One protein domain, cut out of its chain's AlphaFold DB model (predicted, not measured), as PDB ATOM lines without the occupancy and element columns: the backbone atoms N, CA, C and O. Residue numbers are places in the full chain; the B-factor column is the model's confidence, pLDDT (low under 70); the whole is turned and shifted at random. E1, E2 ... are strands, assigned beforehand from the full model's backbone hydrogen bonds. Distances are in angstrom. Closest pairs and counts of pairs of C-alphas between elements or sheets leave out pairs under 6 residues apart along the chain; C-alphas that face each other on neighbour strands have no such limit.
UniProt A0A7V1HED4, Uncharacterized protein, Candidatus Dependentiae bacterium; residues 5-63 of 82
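This is residues 5 to 63 of the 82 residues of an uncharacterized protein of Candidatus Dependentiae bacterium (UniProt A0A7V1HED4). One five-stranded sheet, strongly twisted and curled like part of a barrel, folds back on itself: E1 and E2 face E4 and E5, with E3 as the hinge. The 59 printed residues are all strand in class, with no named helix, though under half are in the five named strands. These form an antiparallel meander, each beside the one before, in order E1 E2 E3 E4 E5. The whole is compact, radius of gyration of the C-alphas 10.6 A, spans 26 by 24 by 24 A.

Find C-alpha 43 at (95.620, 13.472, 48.263); E4 runs 19.2 A over residues 43 to 49. E3 is residues 32 to 37, 17.0 A; E2, 14 to 18, 13.5 A; E1, 5 to 8, 10.0 A; E5, 52 to 55, 10.5 A, ending at (94.281, 9.996, 58.344).

Look for N and O within hydrogen-bond range: N 36 and O 44 in hairpin E3 and E4, 2.9 A; N 16 and O 37 in hairpin E2 and E3, 2.9 A; N 7 and O 15 in hairpin E1 and E2, 2.9 A; N 49 and O 52 in hairpin E4 and E5, 2.8 A. The closest C-alphas of E1 and E5, Lys 8 and Trp 53, are 7.1 A apart.

The farthest C-alphas, Glu 5 and Val 61, are 27.5 A apart. The printed part has no cut; the link E2 to E3 is long. No printed residue is under 70 in pLDDT.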
ATOM      1  N   GLU A   5      81.558  13.704  49.480       91.75
ATOM      2  CA  GLU A   5      81.196  14.097  50.836       91.75
ATOM      3  C   GLU A   5      82.400  14.674  51.571       91.75
ATOM      4  O   GLU A   5      83.540  14.226  51.412       91.75
ATOM      5  N   THR A   6      82.134  15.675  52.402       94.50
ATOM      6  CA  THR A   6      83.135  16.264  53.288       94.50
ATOM      7  C   THR A   6      83.200  15.463  54.575       94.50
ATOM      8  O   THR A   6      82.209  15.353  55.293       94.50
ATOM      9  N   ILE A   7      84.385  14.956  54.906       94.44
ATOM     10  CA  ILE A   7      84.624  14.191  56.130       94.44
ATOM     11  C   ILE A   7      85.573  14.957  57.042       94.44
ATOM     12  O   ILE A   7      86.641  15.406  56.617       94.44
ATOM     13  N   LYS A   8      85.210  15.036  58.325       95.75
ATOM     14  CA  LYS A   8      86.094  15.501  59.393       95.75
ATOM     15  C   LYS A   8      86.849  14.318  59.992       95.75
ATOM     16  O   LYS A   8      86.245  13.362  60.465       95.75
ATOM     17  N   LEU A   9      88.173  14.384  59.960       94.75
ATOM     18  CA  LEU A   9      89.046  13.354  60.507       94.75
ATOM     19  C   LEU A   9      89.242  13.556  62.015       94.75
ATOM     20  O   LEU A   9      89.236  14.690  62.494       94.75
ATOM     21  N   LEU A  10      89.542  12.479  62.747       93.50
ATOM     22  CA  LEU A  10      89.878  12.518  64.182       93.50
ATOM     23  C   LEU A  10      91.002  13.515  64.522       93.50
ATOM     24  O   LEU A  10      91.007  14.116  65.590       93.50
ATOM     25  N   GLY A  11      91.940  13.735  63.595       87.69
ATOM     26  CA  GLY A  11      93.012  14.731  63.728       87.69
ATOM     27  C   GLY A  11      92.584  16.185  63.476       87.69
ATOM     28  O   GLY A  11      93.442  17.059  63.405       87.69
ATOM     29  N   GLY A  12      91.290  16.448  63.267       90.62
ATOM     30  CA  GLY A  12      90.713  17.775  63.034       90.62
ATOM     31  C   GLY A  12      90.757  18.273  61.584       90.62
ATOM     32  O   GLY A  12      90.127  19.282  61.282       90.62
ATOM     33  N   ALA A  13      91.463  17.583  60.684       91.00
ATOM     34  CA  ALA A  13      91.503  17.928  59.264       91.00
ATOM     35  C   ALA A  13      90.186  17.576  58.551       91.00
ATOM     36  O   ALA A  13      89.544  16.583  58.882       91.00
ATOM     37  N   GLU A  14      89.829  18.353  57.532       95.12
ATOM     38  CA  GLU A  14      88.689  18.089  56.646       95.12
ATOM     39  C   GLU A  14      89.184  17.663  55.264       95.12
ATOM     40  O   GLU A  14      90.157  18.223  54.741       95.12
ATOM     41  N   VAL A  15      88.515  16.675  54.673       94.25
ATOM     42  CA  VAL A  15      88.817  16.171  53.330       94.25
ATOM     43  C   VAL A  15      87.542  15.917  52.537       94.25
ATOM     44  O   VAL A  15      86.536  15.494  53.098       94.25
ATOM     45  N   LEU A  16      87.610  16.125  51.225       95.12
ATOM     46  CA  LEU A  16      86.568  15.738  50.283       95.12
ATOM     47  C   LEU A  16      86.815  14.303  49.810       95.12
ATOM     48  O   LEU A  16      87.913  13.991  49.347       95.12
ATOM     49  N   VAL A  17      85.822  13.427  49.915       92.31
ATOM     50  CA  VAL A  17      85.956  12.003  49.587       92.31
ATOM     51  C   VAL A  17      84.945  11.623  48.521       92.31
ATOM     52  O   VAL A  17      83.762  11.890  48.667       92.31
ATOM     53  N   ASP A  18      85.421  10.972  47.462       90.69
ATOM     54  CA  ASP A  18      84.577  10.346  46.445       90.69
ATOM     55  C   ASP A  18      84.223   8.920  46.891       90.69
ATOM     56  O   ASP A  18      85.059   8.005  46.836       90.69
ATOM     57  N   PHE A  19      82.992   8.721  47.361       88.62
ATOM     58  CA  PHE A  19      82.539   7.415  47.841       88.62
ATOM     59  C   PHE A  19      82.211   6.431  46.718       88.62
ATOM     60  O   PHE A  19      82.257   5.216  46.949       88.62
ATOM     61  N   SER A  20      82.009   6.928  45.493       86.94
ATOM     62  CA  SER A  20      81.797   6.088  44.310       86.94
ATOM     63  C   SER A  20      83.061   5.310  43.914       86.94
ATOM     64  O   SER A  20      82.982   4.236  43.306       86.94
ATOM     65  N   ARG A  21      84.247   5.802  44.305       83.50
ATOM     66  CA  ARG A  21      85.516   5.088  44.103       83.50
ATOM     67  C   ARG A  21      85.605   3.859  45.003       83.50
ATOM     68  O   ARG A  21      85.163   3.855  46.151       83.50
ATOM     69  N   ARG A  22      86.238   2.801  44.494       85.44
ATOM     70  CA  ARG A  22      86.513   1.586  45.275       85.44
ATOM     71  C   ARG A  22      87.579   1.847  46.341       85.44
ATOM     72  O   ARG A  22      88.480   2.663  46.155       85.44
ATOM     73  N   LEU A  23      87.499   1.090  47.434       89.56
ATOM     74  CA  LEU A  23      88.551   1.035  48.446       89.56
ATOM     75  C   LEU A  23      89.865   0.553  47.819       89.56
ATOM     76  O   LEU A  23      89.885  -0.379  47.013       89.56
ATOM     77  N   THR A  24      90.967   1.183  48.209       89.94
ATOM     78  CA  THR A  24      92.326   0.804  47.809       89.94
ATOM     79  C   THR A  24      92.991   0.040  48.947       89.94
ATOM     80  O   THR A  24      92.837   0.411  50.104       89.94
ATOM     81  N   ARG A  25      93.762  -1.011  48.659       90.94
ATOM     82  CA  ARG A  25      94.595  -1.662  49.685       90.94
ATOM     83  C   ARG A  25      95.922  -0.926  49.860       90.94
ATOM     84  O   ARG A  25      96.627  -0.653  48.887       90.94
ATOM     85  N   CYS A  26      96.286  -0.631  51.102       89.94
ATOM     86  CA  CYS A  26      97.574  -0.046  51.439       89.94
ATOM     87  C   CYS A  26      98.713  -1.040  51.155       89.94
ATOM     88  O   CYS A  26      98.796  -2.096  51.770       89.94
ATOM     89  N   ARG A  27      99.688  -0.664  50.320       86.06
ATOM     90  CA  ARG A  27     100.879  -1.499  50.040       86.06
ATOM     91  C   ARG A  27     101.823  -1.681  51.243       86.06
ATOM     92  O   ARG A  27     102.749  -2.485  51.187       86.06
ATOM     93  N   GLY A  28     101.653  -0.878  52.293       86.88
ATOM     94  CA  GLY A  28     102.483  -0.906  53.496       86.88
ATOM     95  C   GLY A  28     101.966  -1.825  54.595       86.88
ATOM     96  O   GLY A  28     102.776  -2.490  55.231       86.88
ATOM     97  N   CYS A  29     100.648  -1.863  54.806       88.75
ATOM     98  CA  CYS A  29     100.020  -2.612  55.899       88.75
ATOM     99  C   CYS A  29      98.781  -3.434  55.483       88.75
ATOM    100  O   CYS A  29      98.092  -3.950  56.353       88.75
ATOM    101  N   ASP A  30      98.478  -3.530  54.182       90.56
ATOM    102  CA  ASP A  30      97.349  -4.258  53.557       90.56
ATOM    103  C   ASP A  30      95.928  -3.839  53.996       90.56
ATOM    104  O   ASP A  30      94.930  -4.357  53.495       90.56
ATOM    105  N   LYS A  31      95.801  -2.836  54.873       91.56
ATOM    106  CA  LYS A  31      94.507  -2.258  55.265       91.56
ATOM    107  C   LYS A  31      93.792  -1.615  54.074       91.56
ATOM    108  O   LYS A  31      94.427  -1.048  53.181       91.56
ATOM    109  N   GLN A  32      92.461  -1.672  54.078       93.56
ATOM    110  CA  GLN A  32      91.630  -0.979  53.095       93.56
ATOM    111  C   GLN A  32      91.511   0.501  53.457       93.56
ATOM    112  O   GLN A  32      91.169   0.846  54.584       93.56
ATOM    113  N   ILE A  33      91.798   1.366  52.490       93.25
ATOM    114  CA  ILE A  33      91.844   2.817  52.643       93.25
ATOM    115  C   ILE A  33      91.076   3.503  51.514       93.25
ATOM    116  O   ILE A  33      90.901   2.950  50.423       93.25
ATOM    117  N   ARG A  34      90.654   4.739  51.761       93.06
ATOM    118  CA  ARG A  34      90.207   5.684  50.728       93.06
ATOM    119  C   ARG A  34      91.227   6.803  50.591       93.06
ATOM    120  O   ARG A  34      92.128   6.936  51.414       93.06
ATOM    121  N   PHE A  35      91.062   7.618  49.561       90.69
ATOM    122  CA  PHE A  35      91.779   8.875  49.434       90.69
ATOM    123  C   PHE A  35      90.770  10.010  49.495       90.69
ATOM    124  O   PHE A  35      89.830  10.043  48.702       90.69
ATOM    125  N   GLY A  36      90.966  10.904  50.457       91.88
ATOM    126  CA  GLY A  36      90.328  12.209  50.469       91.88
ATOM    127  C   GLY A  36      91.245  13.255  49.846       91.88
ATOM    128  O   GLY A  36      92.462  13.072  49.792       91.88
ATOM    129  N   VAL A  37      90.678  14.367  49.402       92.00
ATOM    130  CA  VAL A  37      91.422  15.526  48.912       92.00
ATOM    131  C   VAL A  37      91.303  16.649  49.934       92.00
ATOM    132  O   VAL A  37      90.214  16.992  50.385       92.00
ATOM    133  N   THR A  38      92.439  17.197  50.350       90.69
ATOM    134  CA  THR A  38      92.486  18.363  51.249       90.69
ATOM    135  C   THR A  38      92.162  19.663  50.518       90.69
ATOM    136  O   THR A  38      92.312  19.735  49.303       90.69
ATOM    137  N   LYS A  39      91.877  20.735  51.273       87.25
ATOM    138  CA  LYS A  39      91.734  22.112  50.747       87.25
ATOM    139  C   LYS A  39      92.923  22.585  49.895       87.25
ATOM    140  O   LYS A  39      92.761  23.410  49.013       87.25
ATOM    141  N   ASN A  40      94.117  22.033  50.126       85.56
ATOM    142  CA  ASN A  40      95.333  22.364  49.373       85.56
ATOM    143  C   ASN A  40      95.588  21.406  48.191       85.56
ATOM    144  O   ASN A  40      96.736  21.235  47.780       85.56
ATOM    145  N   ASN A  41      94.554  20.719  47.700       82.88
ATOM    146  CA  ASN A  41      94.595  19.762  46.587       82.88
ATOM    147  C   ASN A  41      95.572  18.593  46.785       82.88
ATOM    148  O   ASN A  41      96.034  17.977  45.825       82.88
ATOM    149  N   LYS A  42      95.901  18.264  48.039       84.81
ATOM    150  CA  LYS A  42      96.733  17.098  48.357       84.81
ATOM    151  C   LYS A  42      95.854  15.889  48.622       84.81
ATOM    152  O   LYS A  42      94.950  15.971  49.457       84.81
ATOM    153  N   ASN A  43      96.182  14.780  47.966       86.81
ATOM    154  CA  ASN A  43      95.620  13.472  48.263       86.81
ATOM    155  C   ASN A  43      96.065  13.023  49.659       86.81
ATOM    156  O   ASN A  43      97.253  13.018  49.985       86.81
ATOM    157  N   MET A  44      95.102  12.630  50.482       90.44
ATOM    158  CA  MET A  44      95.312  12.127  51.829       90.44
ATOM    159  C   MET A  44      94.681  10.737  51.948       90.44
ATOM    160  O   MET A  44      93.462  10.618  51.830       90.44
ATOM    161  N   PRO A  45      95.476   9.679  52.188       92.50
ATOM    162  CA  PRO A  45      94.933   8.376  52.517       92.50
ATOM    163  C   PRO A  45      94.208   8.457  53.864       92.50
ATOM    164  O   PRO A  45      94.741   8.982  54.845       92.50
ATOM    165  N   ILE A  46      92.997   7.920  53.906       94.44
ATOM    166  CA  ILE A  46      92.138   7.871  55.087       94.44
ATOM    167  C   ILE A  46      91.639   6.446  55.311       94.44
ATOM    168  O   ILE A  46      91.507   5.661  54.370       94.44
ATOM    169  N   ILE A  47      91.350   6.125  56.563       94.94
ATOM    170  CA  ILE A  47      90.830   4.832  56.991       94.94
ATOM    171  C   ILE A  47      89.663   5.043  57.953       94.94
ATOM    172  O   ILE A  47      89.648   6.013  58.712       94.94
ATOM    173  N   GLN A  48      88.688   4.141  57.900       94.31
ATOM    174  CA  GLN A  48      87.564   4.126  58.827       94.31
ATOM    175  C   GLN A  48      87.924   3.286  60.059       94.31
ATOM    176  O   GLN A  48      88.409   2.161  59.918       94.31
ATOM    177  N   ILE A  49      87.706   3.831  61.256       91.06
ATOM    178  CA  ILE A  49      87.950   3.172  62.543       91.06
ATOM    179  C   ILE A  49      86.677   3.282  63.379       91.06
ATOM    180  O   ILE A  49      86.385   4.327  63.952       91.06
ATOM    181  N   GLY A  50      85.908   2.193  63.441       91.44
ATOM    182  CA  GLY A  50      84.559   2.243  64.003       91.44
ATOM    183  C   GLY A  50      83.660   3.138  63.150       91.44
ATOM    184  O   GLY A  50      83.546   2.923  61.944       91.44
ATOM    185  N   GLU A  51      83.046   4.142  63.774       92.00
ATOM    186  CA  GLU A  51      82.207   5.140  63.095       92.00
ATOM    187  C   GLU A  51      83.009   6.361  62.607       92.00
ATOM    188  O   GLU A  51      82.524   7.127  61.776       92.00
ATOM    189  N   ASP A  52      84.254   6.509  63.063       94.44
ATOM    190  CA  ASP A  52      85.091   7.672  62.788       94.44
ATOM    191  C   ASP A  52      86.047   7.460  61.606       94.44
ATOM    192  O   ASP A  52      86.407   6.338  61.232       94.44
ATOM    193  N   TRP A  53      86.530   8.570  61.045       94.88
ATOM    194  CA  TRP A  53      87.547   8.578  59.996       94.88
ATOM    195  C   TRP A  53      88.869   9.145  60.497       94.88
ATOM    196  O   TRP A  53      88.923  10.170  61.178       94.88
ATOM    197  N   GLN A  54      89.972   8.518  60.101       94.94
ATOM    198  CA  GLN A  54      91.317   8.947  60.464       94.94
ATOM    199  C   GLN A  54      92.214   9.059  59.234       94.94
ATOM    200  O   GLN A  54      92.081   8.316  58.264       94.94
ATOM    201  N   ALA A  55      93.179   9.976  59.292       93.62
ATOM    202  CA  ALA A  55      94.281   9.996  58.344       93.62
ATOM    203  C   ALA A  55      95.130   8.725  58.498       93.62
ATOM    204  O   ALA A  55      95.702   8.478  59.560       93.62
ATOM    205  N   HIS A  56      95.286   7.958  57.421       93.31
ATOM    206  CA  HIS A  56      95.976   6.669  57.461       93.31
ATOM    207  C   HIS A  56      97.492   6.788  57.732       93.31
ATOM    208  O   HIS A  56      98.177   5.824  58.072       93.31
ATOM    209  N   PHE A  57      98.055   7.997  57.611       87.19
ATOM    210  CA  PHE A  57      99.430   8.266  58.042       87.19
ATOM    211  C   PHE A  57      99.646   8.006  59.540       87.19
ATOM    212  O   PHE A  57     100.781   7.795  59.951       87.19
ATOM    213  N   ALA A  58      98.586   8.058  60.352       84.44
ATOM    214  CA  ALA A  58      98.682   7.902  61.797       84.44
ATOM    215  C   ALA A  58      98.748   6.433  62.253       84.44
ATOM    216  O   ALA A  58      99.201   6.177  63.364       84.44
ATOM    217  N   ASP A  59      98.329   5.472  61.419       83.44
ATOM    218  CA  ASP A  59      98.234   4.049  61.789       83.44
ATOM    219  C   ASP A  59      99.012   3.096  60.858       83.44
ATOM    220  O   ASP A  59      98.964   1.872  61.031       83.44
ATOM    221  N   CYS A  60      99.724   3.630  59.861       88.75
ATOM    222  CA  CYS A  60     100.477   2.842  58.890       88.75
ATOM    223  C   CYS A  60     101.978   2.796  59.196       88.75
ATOM    224  O   CYS A  60     102.653   3.822  59.236       88.75
ATOM    225  N   VAL A  61     102.545   1.587  59.253       84.50
ATOM    226  CA  VAL A  61     103.995   1.363  59.439       84.50
ATOM    227  C   VAL A  61     104.866   1.930  58.310       84.50
ATOM    228  O   VAL A  61     106.060   2.136  58.498       84.50
ATOM    229  N   LYS A  62     104.287   2.195  57.129       84.31
ATOM    230  CA  LYS A  62     104.969   2.849  55.997       84.31
ATOM    231  C   LYS A  62     104.420   4.249  55.717       84.31
ATOM    232  O   LYS A  62     104.406   4.663  54.557       84.31
ATOM    233  N   ALA A  63     103.969   4.982  56.737       79.62
ATOM    234  CA  ALA A  63     103.387   6.319  56.585       79.62
ATOM    235  C   ALA A  63     104.239   7.269  55.717       79.62
ATOM    236  O   ALA A  63     103.715   7.986  54.863       79.62
TER     237      ALA A  63